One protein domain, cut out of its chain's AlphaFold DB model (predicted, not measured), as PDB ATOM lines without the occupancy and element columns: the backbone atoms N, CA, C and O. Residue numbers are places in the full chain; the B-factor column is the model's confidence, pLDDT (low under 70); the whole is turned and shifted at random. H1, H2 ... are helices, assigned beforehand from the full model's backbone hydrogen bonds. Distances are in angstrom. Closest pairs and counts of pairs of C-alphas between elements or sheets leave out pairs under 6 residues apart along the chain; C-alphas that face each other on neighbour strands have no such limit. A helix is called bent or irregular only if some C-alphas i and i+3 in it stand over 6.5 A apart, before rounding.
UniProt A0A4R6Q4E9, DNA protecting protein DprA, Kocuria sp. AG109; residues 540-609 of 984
ATOM      1  N   ALA A 540     -86.978 -37.727  35.193       83.81
ATOM      2  CA  ALA A 540     -86.124 -36.543  35.263       83.81
ATOM      3  C   ALA A 540     -86.726 -35.332  34.520       83.81
ATOM      4  O   ALA A 540     -86.861 -34.267  35.120       83.81
ATOM      5  N   VAL A 541     -87.197 -35.509  33.277       88.75
ATOM      6  CA  VAL A 541     -87.912 -34.491  32.476       88.75
ATOM      7  C   VAL A 541     -89.151 -33.974  33.214       88.75
ATOM      8  O   VAL A 541     -89.324 -32.763  33.380       88.75
ATOM      9  N   ARG A 542     -89.984 -34.890  33.730       89.44
ATOM     10  CA  ARG A 542     -91.203 -34.559  34.489       89.44
ATOM     11  C   ARG A 542     -90.882 -33.747  35.748       89.44
ATOM     12  O   ARG A 542     -91.486 -32.699  35.982       89.44
ATOM     13  N   THR A 543     -89.891 -34.195  36.520       88.12
ATOM     14  CA  THR A 543     -89.417 -33.497  37.727       88.12
ATOM     15  C   THR A 543     -88.855 -32.119  37.379       88.12
ATOM     16  O   THR A 543     -89.163 -31.140  38.060       88.12
ATOM     17  N   ALA A 544     -88.085 -32.009  36.292       90.31
ATOM     18  CA  ALA A 544     -87.495 -30.752  35.853       90.31
ATOM     19  C   ALA A 544     -88.559 -29.706  35.493       90.31
ATOM     20  O   ALA A 544     -88.481 -28.571  35.966       90.31
ATOM     21  N   ARG A 545     -89.609 -30.100  34.759       92.12
ATOM     22  CA  ARG A 545     -90.765 -29.235  34.458       92.12
ATOM     23  C   ARG A 545     -91.484 -28.774  35.728       92.12
ATOM     24  O   ARG A 545     -91.685 -27.573  35.911       92.12
ATOM     25  N   GLN A 546     -91.800 -29.690  36.647       90.25
ATOM     26  CA  GLN A 546     -92.452 -29.351  37.922       90.25
ATOM     27  C   GLN A 546     -91.603 -28.401  38.792       90.25
ATOM     28  O   GLN A 546     -92.148 -27.494  39.423       90.25
ATOM     29  N   ARG A 547     -90.273 -28.572  38.808       89.25
ATOM     30  CA  ARG A 547     -89.323 -27.681  39.499       89.25
ATOM     31  C   ARG A 547     -89.250 -26.302  38.842       89.25
ATOM     32  O   ARG A 547     -89.365 -25.301  39.545       89.25
ATOM     33  N   LEU A 548     -89.135 -26.231  37.515       91.25
ATOM     34  CA  LEU A 548     -89.108 -24.966  36.769       91.25
ATOM     35  C   LEU A 548     -90.360 -24.122  37.025       91.25
ATOM     36  O   LEU A 548     -90.233 -22.933  37.316       91.25
ATOM     37  N   MET A 549     -91.545 -24.743  37.045       90.56
ATOM     38  CA  MET A 549     -92.801 -24.066  37.395       90.56
ATOM     39  C   MET A 549     -92.776 -23.445  38.804       90.56
ATOM     40  O   MET A 549     -93.408 -22.419  39.025       90.56
ATOM     41  N   GLN A 550     -92.060 -24.026  39.775       88.25
ATOM     42  CA  GLN A 550     -91.924 -23.451  41.126       88.25
ATOM     43  C   GLN A 550     -90.895 -22.315  41.208       88.25
ATOM     44  O   GLN A 550     -90.952 -21.494  42.127       88.25
ATOM     45  N   ILE A 551     -89.942 -22.279  40.277       89.62
ATOM     46  CA  ILE A 551     -88.787 -21.374  40.287       89.62
ATOM     47  C   ILE A 551     -89.066 -20.092  39.477       89.62
ATOM     48  O   ILE A 551     -88.725 -18.989  39.930       89.62
ATOM     49  N   ALA A 552     -89.730 -20.235  38.327       89.88
ATOM     50  CA  ALA A 552     -90.081 -19.172  37.388       89.88
ATOM     51  C   ALA A 552     -91.609 -19.065  37.198       89.88
ATOM     52  O   ALA A 552     -92.331 -20.051  37.316       89.88
ATOM     53  N   GLU A 553     -92.121 -17.865  36.896       88.19
ATOM     54  CA  GLU A 553     -93.545 -17.697  36.555       88.19
ATOM     55  C   GLU A 553     -93.811 -18.165  35.101       88.19
ATOM     56  O   GLU A 553     -92.918 -18.036  34.263       88.19
ATOM     57  N   PRO A 554     -95.032 -18.615  34.740       82.50
ATOM     58  CA  PRO A 554     -95.308 -19.245  33.434       82.50
ATOM     59  C   PRO A 554     -95.089 -18.389  32.169       82.50
ATOM     60  O   PRO A 554     -95.128 -18.916  31.064       82.50
ATOM     61  N   GLN A 555     -94.887 -17.074  32.309       84.25
ATOM     62  CA  GLN A 555     -94.568 -16.140  31.213       84.25
ATOM     63  C   GLN A 555     -93.167 -15.509  31.365       84.25
ATOM     64  O   GLN A 555     -92.901 -14.414  30.872       84.25
ATOM     65  N   ASP A 556     -92.260 -16.161  32.093       91.12
ATOM     66  CA  ASP A 556     -90.881 -15.700  32.233       91.12
ATOM     67  C   ASP A 556     -90.100 -15.954  30.934       91.12
ATOM     68  O   ASP A 556     -89.685 -17.077  30.653       91.12
ATOM     69  N   ALA A 557     -89.907 -14.901  30.134       89.94
ATOM     70  CA  ALA A 557     -89.321 -14.981  28.795       89.94
ATOM     71  C   ALA A 557     -87.922 -15.628  28.752       89.94
ATOM     72  O   ALA A 557     -87.549 -16.187  27.725       89.94
ATOM     73  N   VAL A 558     -87.158 -15.582  29.853       92.50
ATOM     74  CA  VAL A 558     -85.858 -16.265  29.954       92.50
ATOM     75  C   VAL A 558     -86.052 -17.765  30.194       92.50
ATOM     76  O   VAL A 558     -85.393 -18.576  29.555       92.50
ATOM     77  N   ALA A 559     -86.985 -18.165  31.063       92.31
ATOM     78  CA  ALA A 559     -87.271 -19.584  31.288       92.31
ATOM     79  C   ALA A 559     -87.930 -20.242  30.064       92.31
ATOM     80  O   ALA A 559     -87.583 -21.372  29.734       92.31
ATOM     81  N   ILE A 560     -88.820 -19.525  29.364       91.56
ATOM     82  CA  ILE A 560     -89.446 -19.981  28.112       91.56
ATOM     83  C   ILE A 560     -88.375 -20.385  27.096       91.56
ATOM     84  O   ILE A 560     -88.341 -21.537  26.661       91.56
ATOM     85  N   VAL A 561     -87.463 -19.466  26.768       92.25
ATOM     86  CA  VAL A 561     -86.444 -19.721  25.743       92.25
ATOM     87  C   VAL A 561     -85.391 -20.730  26.207       92.25
ATOM     88  O   VAL A 561     -84.920 -21.519  25.395       92.25
ATOM     89  N   LEU A 562     -85.071 -20.797  27.508       92.81
ATOM     90  CA  LEU A 562     -84.200 -21.849  28.048       92.81
ATOM     91  C   LEU A 562     -84.813 -23.248  27.886       92.81
ATOM     92  O   LEU A 562     -84.108 -24.170  27.482       92.81
ATOM     93  N   VAL A 563     -86.108 -23.419  28.178       93.44
ATOM     94  CA  VAL A 563     -86.799 -24.710  28.003       93.44
ATOM     95  C   VAL A 563     -86.904 -25.077  26.522       93.44
ATOM     96  O   VAL A 563     -86.661 -26.232  26.181       93.44
ATOM     97  N   ALA A 564     -87.208 -24.112  25.650       90.69
ATOM     98  CA  ALA A 564     -87.320 -24.339  24.208       90.69
ATOM     99  C   ALA A 564     -85.972 -24.664  23.534       90.69
ATOM    100  O   ALA A 564     -85.923 -25.532  22.669       90.69
ATOM    101  N   ALA A 565     -84.882 -23.995  23.926       90.44
ATOM    102  CA  ALA A 565     -83.567 -24.167  23.301       90.44
ATOM    103  C   ALA A 565     -82.732 -25.315  23.894       90.44
ATOM    104  O   ALA A 565     -81.934 -25.918  23.181       90.44
ATOM    105  N   PHE A 566     -82.881 -25.614  25.190       92.88
ATOM    106  CA  PHE A 566     -81.993 -26.544  25.906       92.88
ATOM    107  C   PHE A 566     -82.715 -27.719  26.580       92.88
ATOM    108  O   PHE A 566     -82.061 -28.592  27.152       92.88
ATOM    109  N   GLY A 567     -84.049 -27.763  26.518       92.56
ATOM    110  CA  GLY A 567     -84.864 -28.760  27.208       92.56
ATOM    111  C   GLY A 567     -84.983 -28.506  28.720       92.56
ATOM    112  O   GLY A 567     -84.181 -27.781  29.317       92.56
ATOM    113  N   PRO A 568     -85.990 -29.099  29.387       93.88
ATOM    114  CA  PRO A 568     -86.324 -28.766  30.772       93.88
ATOM    115  C   PRO A 568     -85.240 -29.169  31.782       93.88
ATOM    116  O   PRO A 568     -85.014 -28.444  32.748       93.88
ATOM    117  N   GLU A 569     -84.533 -30.283  31.576       94.50
ATOM    118  CA  GLU A 569     -83.487 -30.742  32.505       94.50
ATOM    119  C   GLU A 569     -82.290 -29.784  32.551       94.50
ATOM    120  O   GLU A 569     -81.831 -29.403  33.633       94.50
ATOM    121  N   ARG A 570     -81.820 -29.334  31.381       94.38
ATOM    122  CA  ARG A 570     -80.716 -28.375  31.283       94.38
ATOM    123  C   ARG A 570     -81.161 -26.965  31.663       94.38
ATOM    124  O   ARG A 570     -80.442 -26.285  32.388       94.38
ATOM    125  N   ALA A 571     -82.376 -26.555  31.289       94.19
ATOM    126  CA  ALA A 571     -82.968 -25.304  31.762       94.19
ATOM    127  C   ALA A 571     -83.057 -25.251  33.300       94.19
ATOM    128  O   ALA A 571     -82.743 -24.215  33.889       94.19
ATOM    129  N   LEU A 572     -83.400 -26.364  33.969       93.06
ATOM    130  CA  LEU A 572     -83.346 -26.453  35.431       93.06
ATOM    131  C   LEU A 572     -81.906 -26.348  35.951       93.06
ATOM    132  O   LEU A 572     -81.664 -25.585  36.882       93.06
ATOM    133  N   ALA A 573     -80.945 -27.064  35.359       92.69
ATOM    134  CA  ALA A 573     -79.542 -26.967  35.769       92.69
ATOM    135  C   ALA A 573     -79.012 -25.522  35.674       92.69
ATOM    136  O   ALA A 573     -78.344 -25.058  36.598       92.69
ATOM    137  N   ILE A 574     -79.379 -24.784  34.622       92.81
ATOM    138  CA  ILE A 574     -79.057 -23.360  34.453       92.81
ATOM    139  C   ILE A 574     -79.762 -22.504  35.519       92.81
ATOM    140  O   ILE A 574     -79.119 -21.683  36.174       92.81
ATOM    141  N   ALA A 575     -81.060 -22.718  35.758       91.38
ATOM    142  CA  ALA A 575     -81.831 -21.973  36.758       91.38
ATOM    143  C   ALA A 575     -81.330 -22.180  38.203       91.38
ATOM    144  O   ALA A 575     -81.406 -21.266  39.024       91.38
ATOM    145  N   GLU A 576     -80.790 -23.362  38.507       90.56
ATOM    146  CA  GLU A 576     -80.171 -23.698  39.795       90.56
ATOM    147  C   GLU A 576     -78.690 -23.274  39.890       90.56
ATOM    148  O   GLU A 576     -78.077 -23.430  40.946       90.56
ATOM    149  N   GLY A 577     -78.103 -22.719  38.820       87.75
ATOM    150  CA  GLY A 577     -76.695 -22.306  38.764       87.75
ATOM    151  C   GLY A 577     -75.692 -23.463  38.668       87.75
ATOM    152  O   GLY A 577     -74.518 -23.283  38.988       87.75
ATOM    153  N   ARG A 578     -76.149 -24.653  38.255       90.25
ATOM    154  CA  ARG A 578     -75.345 -25.874  38.063       90.25
ATOM    155  C   ARG A 578     -74.788 -26.023  36.640       90.25
ATOM    156  O   ARG A 578     -73.890 -26.834  36.442       90.25
ATOM    157  N   ASP A 579     -75.308 -25.262  35.678       92.75
ATOM    158  CA  ASP A 579     -74.839 -25.187  34.285       92.75
ATOM    159  C   ASP A 579     -74.901 -23.729  33.775       92.75
ATOM    160  O   ASP A 579     -75.587 -22.889  34.363       92.75
ATOM    161  N   ARG A 580     -74.186 -23.408  32.688       91.25
ATOM    162  CA  ARG A 580     -74.221 -22.099  32.013       91.25
ATOM    163  C   ARG A 580     -74.063 -22.286  30.494       91.25
ATOM    164  O   ARG A 580     -73.036 -22.811  30.069       91.25
ATOM    165  N   PRO A 581     -75.015 -21.823  29.663       92.19
ATOM    166  CA  PRO A 581     -74.928 -21.978  28.214       92.19
ATOM    167  C   PRO A 581     -73.823 -21.082  27.635       92.19
ATOM    168  O   PRO A 581     -73.681 -19.909  28.002       92.19
ATOM    169  N   SER A 582     -73.030 -21.638  26.722       93.06
ATOM    170  CA  SER A 582     -71.885 -20.961  26.116       93.06
ATOM    171  C   SER A 582     -72.307 -19.796  25.206       93.06
ATOM    172  O   SER A 582     -73.436 -19.754  24.708       93.06
ATOM    173  N   PRO A 583     -71.400 -18.849  24.895       91.81
ATOM    174  CA  PRO A 583     -71.707 -17.756  23.973       91.81
ATOM    175  C   PRO A 583     -72.096 -18.205  22.554       91.81
ATOM    176  O   PRO A 583     -72.688 -17.409  21.833       91.81
ATOM    177  N   ALA A 584     -71.738 -19.426  22.135       91.88
ATOM    178  CA  ALA A 584     -72.149 -19.990  20.848       91.88
ATOM    179  C   ALA A 584     -73.601 -20.484  20.904       91.88
ATOM    180  O   ALA A 584     -74.430 -19.989  20.148       91.88
ATOM    181  N   GLU A 585     -73.921 -21.339  21.878       92.06
ATOM    182  CA  GLU A 585     -75.278 -21.855  22.119       92.06
ATOM    183  C   GLU A 585     -76.294 -20.725  22.345       92.06
ATOM    184  O   GLU A 585     -77.425 -20.789  21.874       92.06
ATOM    185  N   ARG A 586     -75.889 -19.643  23.026       92.50
ATOM    186  CA  ARG A 586     -76.743 -18.459  23.224       92.50
ATOM    187  C   ARG A 586     -76.990 -17.649  21.946       92.50
ATOM    188  O   ARG A 586     -77.995 -16.947  21.896       92.50
ATOM    189  N   ARG A 587     -76.103 -17.711  20.943       89.69
ATOM    190  CA  ARG A 587     -76.345 -17.104  19.620       89.69
ATOM    191  C   ARG A 587     -77.252 -17.990  18.780       89.69
ATOM    192  O   ARG A 587     -78.258 -17.502  18.293       89.69
ATOM    193  N   GLU A 588     -76.956 -19.284  18.715       91.62
ATOM    194  CA  GLU A 588     -77.767 -20.282  18.007       91.62
ATOM    195  C   GLU A 588     -79.227 -20.278  18.497       91.62
ATOM    196  O   GLU A 588     -80.155 -20.158  17.701       91.62
ATOM    197  N   ALA A 589     -79.445 -20.263  19.815       88.75
ATOM    198  CA  ALA A 589     -80.781 -20.146  20.400       88.75
ATOM    199  C   ALA A 589     -81.481 -18.803  20.095       88.75
ATOM    200  O   ALA A 589     -82.708 -18.754  20.041       88.75
ATOM    201  N   ALA A 590     -80.727 -17.715  19.899       89.25
ATOM    202  CA  ALA A 590     -81.266 -16.393  19.563       89.25
ATOM    203  C   ALA A 590     -81.553 -16.232  18.062       89.25
ATOM    204  O   ALA A 590     -82.410 -15.436  17.691       89.25
ATOM    205  N   GLU A 591     -80.855 -16.987  17.212       90.75
ATOM    206  CA  GLU A 591     -81.137 -17.121  15.780       90.75
ATOM    207  C   GLU A 591     -82.356 -18.026  15.545       90.75
ATOM    208  O   GLU A 591     -83.191 -17.711  14.700       90.75
ATOM    209  N   ALA A 592     -82.507 -19.095  16.338       87.31
ATOM    210  CA  ALA A 592     -83.675 -19.978  16.307       87.31
ATOM    211  C   ALA A 592     -84.962 -19.314  16.839       87.31
ATOM    212  O   ALA A 592     -86.045 -19.620  16.347       87.31
ATOM    213  N   TRP A 593     -84.845 -18.402  17.815       86.00
ATOM    214  CA  TRP A 593     -85.978 -17.716  18.458       86.00
ATOM    215  C   TRP A 593     -85.759 -16.189  18.545       86.00
ATOM    216  O   TRP A 593     -85.500 -15.656  19.637       86.00
ATOM    217  N   PRO A 594     -85.831 -15.452  17.414       85.69
ATOM    218  CA  PRO A 594     -85.473 -14.030  17.341       85.69
ATOM    219  C   PRO A 594     -86.260 -13.123  18.299       85.69
ATOM    220  O   PRO A 594     -85.715 -12.162  18.848       85.69
ATOM    221  N   GLU A 595     -87.528 -13.440  18.551       84.31
ATOM    222  CA  GLU A 595     -88.409 -12.724  19.473       84.31
ATOM    223  C   GLU A 595     -87.960 -12.835  20.944       84.31
ATOM    224  O   GLU A 595     -88.201 -11.920  21.738       84.31
ATOM    225  N   TYR A 596     -87.205 -13.885  21.292       86.56
ATOM    226  CA  TYR A 596     -86.602 -14.085  22.612       86.56
ATOM    227  C   TYR A 596     -85.107 -13.723  22.676       86.56
ATOM    228  O   TYR A 596     -84.510 -13.817  23.750       86.56
ATOM    229  N   ALA A 597     -84.486 -13.238  21.594       87.81
ATOM    230  CA  ALA A 597     -83.042 -12.968  21.530       87.81
ATOM    231  C   ALA A 597     -82.516 -12.057  22.663       87.81
ATOM    232  O   ALA A 597     -81.414 -12.254  23.179       87.81
ATOM    233  N   ARG A 598     -83.319 -11.083  23.121       89.38
ATOM    234  CA  ARG A 598     -82.968 -10.201  24.259       89.38
ATOM    235  C   ARG A 598     -82.855 -10.960  25.591       89.38
ATOM    236  O   ARG A 598     -82.023 -10.605  26.428       89.38
ATOM    237  N   SER A 599     -83.645 -12.018  25.760       89.88
ATOM    238  CA  SER A 599     -83.690 -12.888  26.945       89.88
ATOM    239  C   SER A 599     -82.504 -13.859  27.036       89.88
ATOM    240  O   SER A 599     -82.257 -14.409  28.105       89.88
ATOM    241  N   LEU A 600     -81.751 -14.047  25.944       87.19
ATOM    242  CA  LEU A 600     -80.563 -14.912  25.855       87.19
ATOM    243  C   LEU A 600     -79.231 -14.156  26.032       87.19
ATOM    244  O   LEU A 600     -78.139 -14.729  25.913       87.19
ATOM    245  N   THR A 601     -79.291 -12.856  26.328       90.50
ATOM    246  CA  THR A 601     -78.104 -12.086  26.715       90.50
ATOM    247  C   THR A 601     -77.542 -12.592  28.048       90.50
ATOM    248  O   THR A 601     -78.273 -13.080  28.909       90.50
ATOM    249  N   GLU A 602     -76.223 -12.479  28.230       88.38
ATOM    250  CA  GLU A 602     -75.547 -12.931  29.459       88.38
ATOM    251  C   GLU A 602     -76.108 -12.205  30.692       88.38
ATOM    252  O   GLU A 602     -76.390 -12.817  31.718       88.38
ATOM    253  N   GLU A 603     -76.362 -10.903  30.553       89.94
ATOM    254  CA  GLU A 603     -76.960 -10.085  31.600       89.94
ATOM    255  C   GLU A 603     -78.392 -10.528  31.947       89.94
ATOM    256  O   GLU A 603     -78.702 -10.685  33.129       89.94
ATOM    257  N   ALA A 604     -79.252 -10.789  30.952       89.44
ATOM    258  CA  ALA A 604     -80.620 -11.256  31.196       89.44
ATOM    259  C   ALA A 604     -80.652 -12.622  31.900       89.44
ATOM    260  O   ALA A 604     -81.431 -12.809  32.838       89.44
ATOM    261  N   LEU A 605     -79.772 -13.548  31.502       90.12
ATOM    262  CA  LEU A 605     -79.629 -14.856  32.141       90.12
ATOM    263  C   LEU A 605     -79.176 -14.726  33.595       90.12
ATOM    264  O   LEU A 605     -79.818 -15.280  34.487       90.12
ATOM    265  N   GLU A 606     -78.130 -13.946  33.873       89.81
ATOM    266  CA  GLU A 606     -77.689 -13.748  35.253       89.81
ATOM    267  C   GLU A 606     -78.746 -13.036  36.117       89.81
ATOM    268  O   GLU A 606     -78.936 -13.392  37.283       89.81
ATOM    269  N   GLN A 607     -79.452 -12.035  35.577       91.06
ATOM    270  CA  GLN A 607     -80.555 -11.368  36.279       91.06
ATOM    271  C   GLN A 607     -81.713 -12.339  36.572       91.06
ATOM    272  O   GLN A 607     -82.293 -12.292  37.660       91.06
ATOM    273  N   ALA A 608     -82.036 -13.246  35.644       90.56
ATOM    274  CA  ALA A 608     -83.049 -14.277  35.843       90.56
ATOM    275  C   ALA A 608     -82.639 -15.286  36.924       90.56
ATOM    276  O   ALA A 608     -83.379 -15.457  37.891       90.56
ATOM    277  N   VAL A 609     -81.429 -15.851  36.850       90.69
ATOM    278  CA  VAL A 609     -80.899 -16.778  37.868       90.69
ATOM    279  C   VAL A 609     -80.877 -16.118  39.255       90.69
ATOM    280  O   VAL A 609     -81.363 -16.705  40.223       90.69
TER     281      VAL A 609
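What this domain is: This is residues 540 to 609 of the 984 residues of the protein "DNA protecting protein DprA" of Kocuria sp. AG109 (UniProt A0A4R6Q4E9). A sharply bent helix, H2, makes the core, with H1 packed on its second arm at one end and the hairpin of H3 and H4 at the other, while H5 lies to one side. The class is all helix: 70 residues with five named helices, H1 to H5, compact, radius of gyration of the C-alphas 10.9 A, spans 28 by 22 by 21 A.

Where its parts are: H2, residues 557 to 575, was assigned as one helix by its hydrogen bonds but is bent, C-alphas 565 and 568 being 9.2 A apart; its arms are H2a, 557 to 565, and H2b, 568 to 575. H1, residues 540 to 551, spans 16.2 A from C-alpha 540 at (-86.124, -36.543, 35.263). H3 is 585 to 592, H4 594 to 600, and H5 602 to 609, ending at C-alpha 609 (-80.899, -16.778, 37.868). H4 is irregular: C-alphas 595 and 598 are 7.7 A apart.

How they stand to each other: H1 touches H2b, closest C-alphas Ala 544 and Glu 569, 5.2 A. H4 touches H2a, closest C-alphas Val 558 and Ser 599, 5.0 A. H3 and H4 form a hairpin at a shallow tilt of 21 degrees. H5 only just touches H2b, with 3 pairs of C-alphas within 8 A. H4 has 0 of 3 O i to N i+4 pairs within hydrogen-bond range, but 3 of 4 O i to N i+3.

The domain as a whole: The printed part has no cut, no link is long, and no printed residue is under 70 in pLDDT.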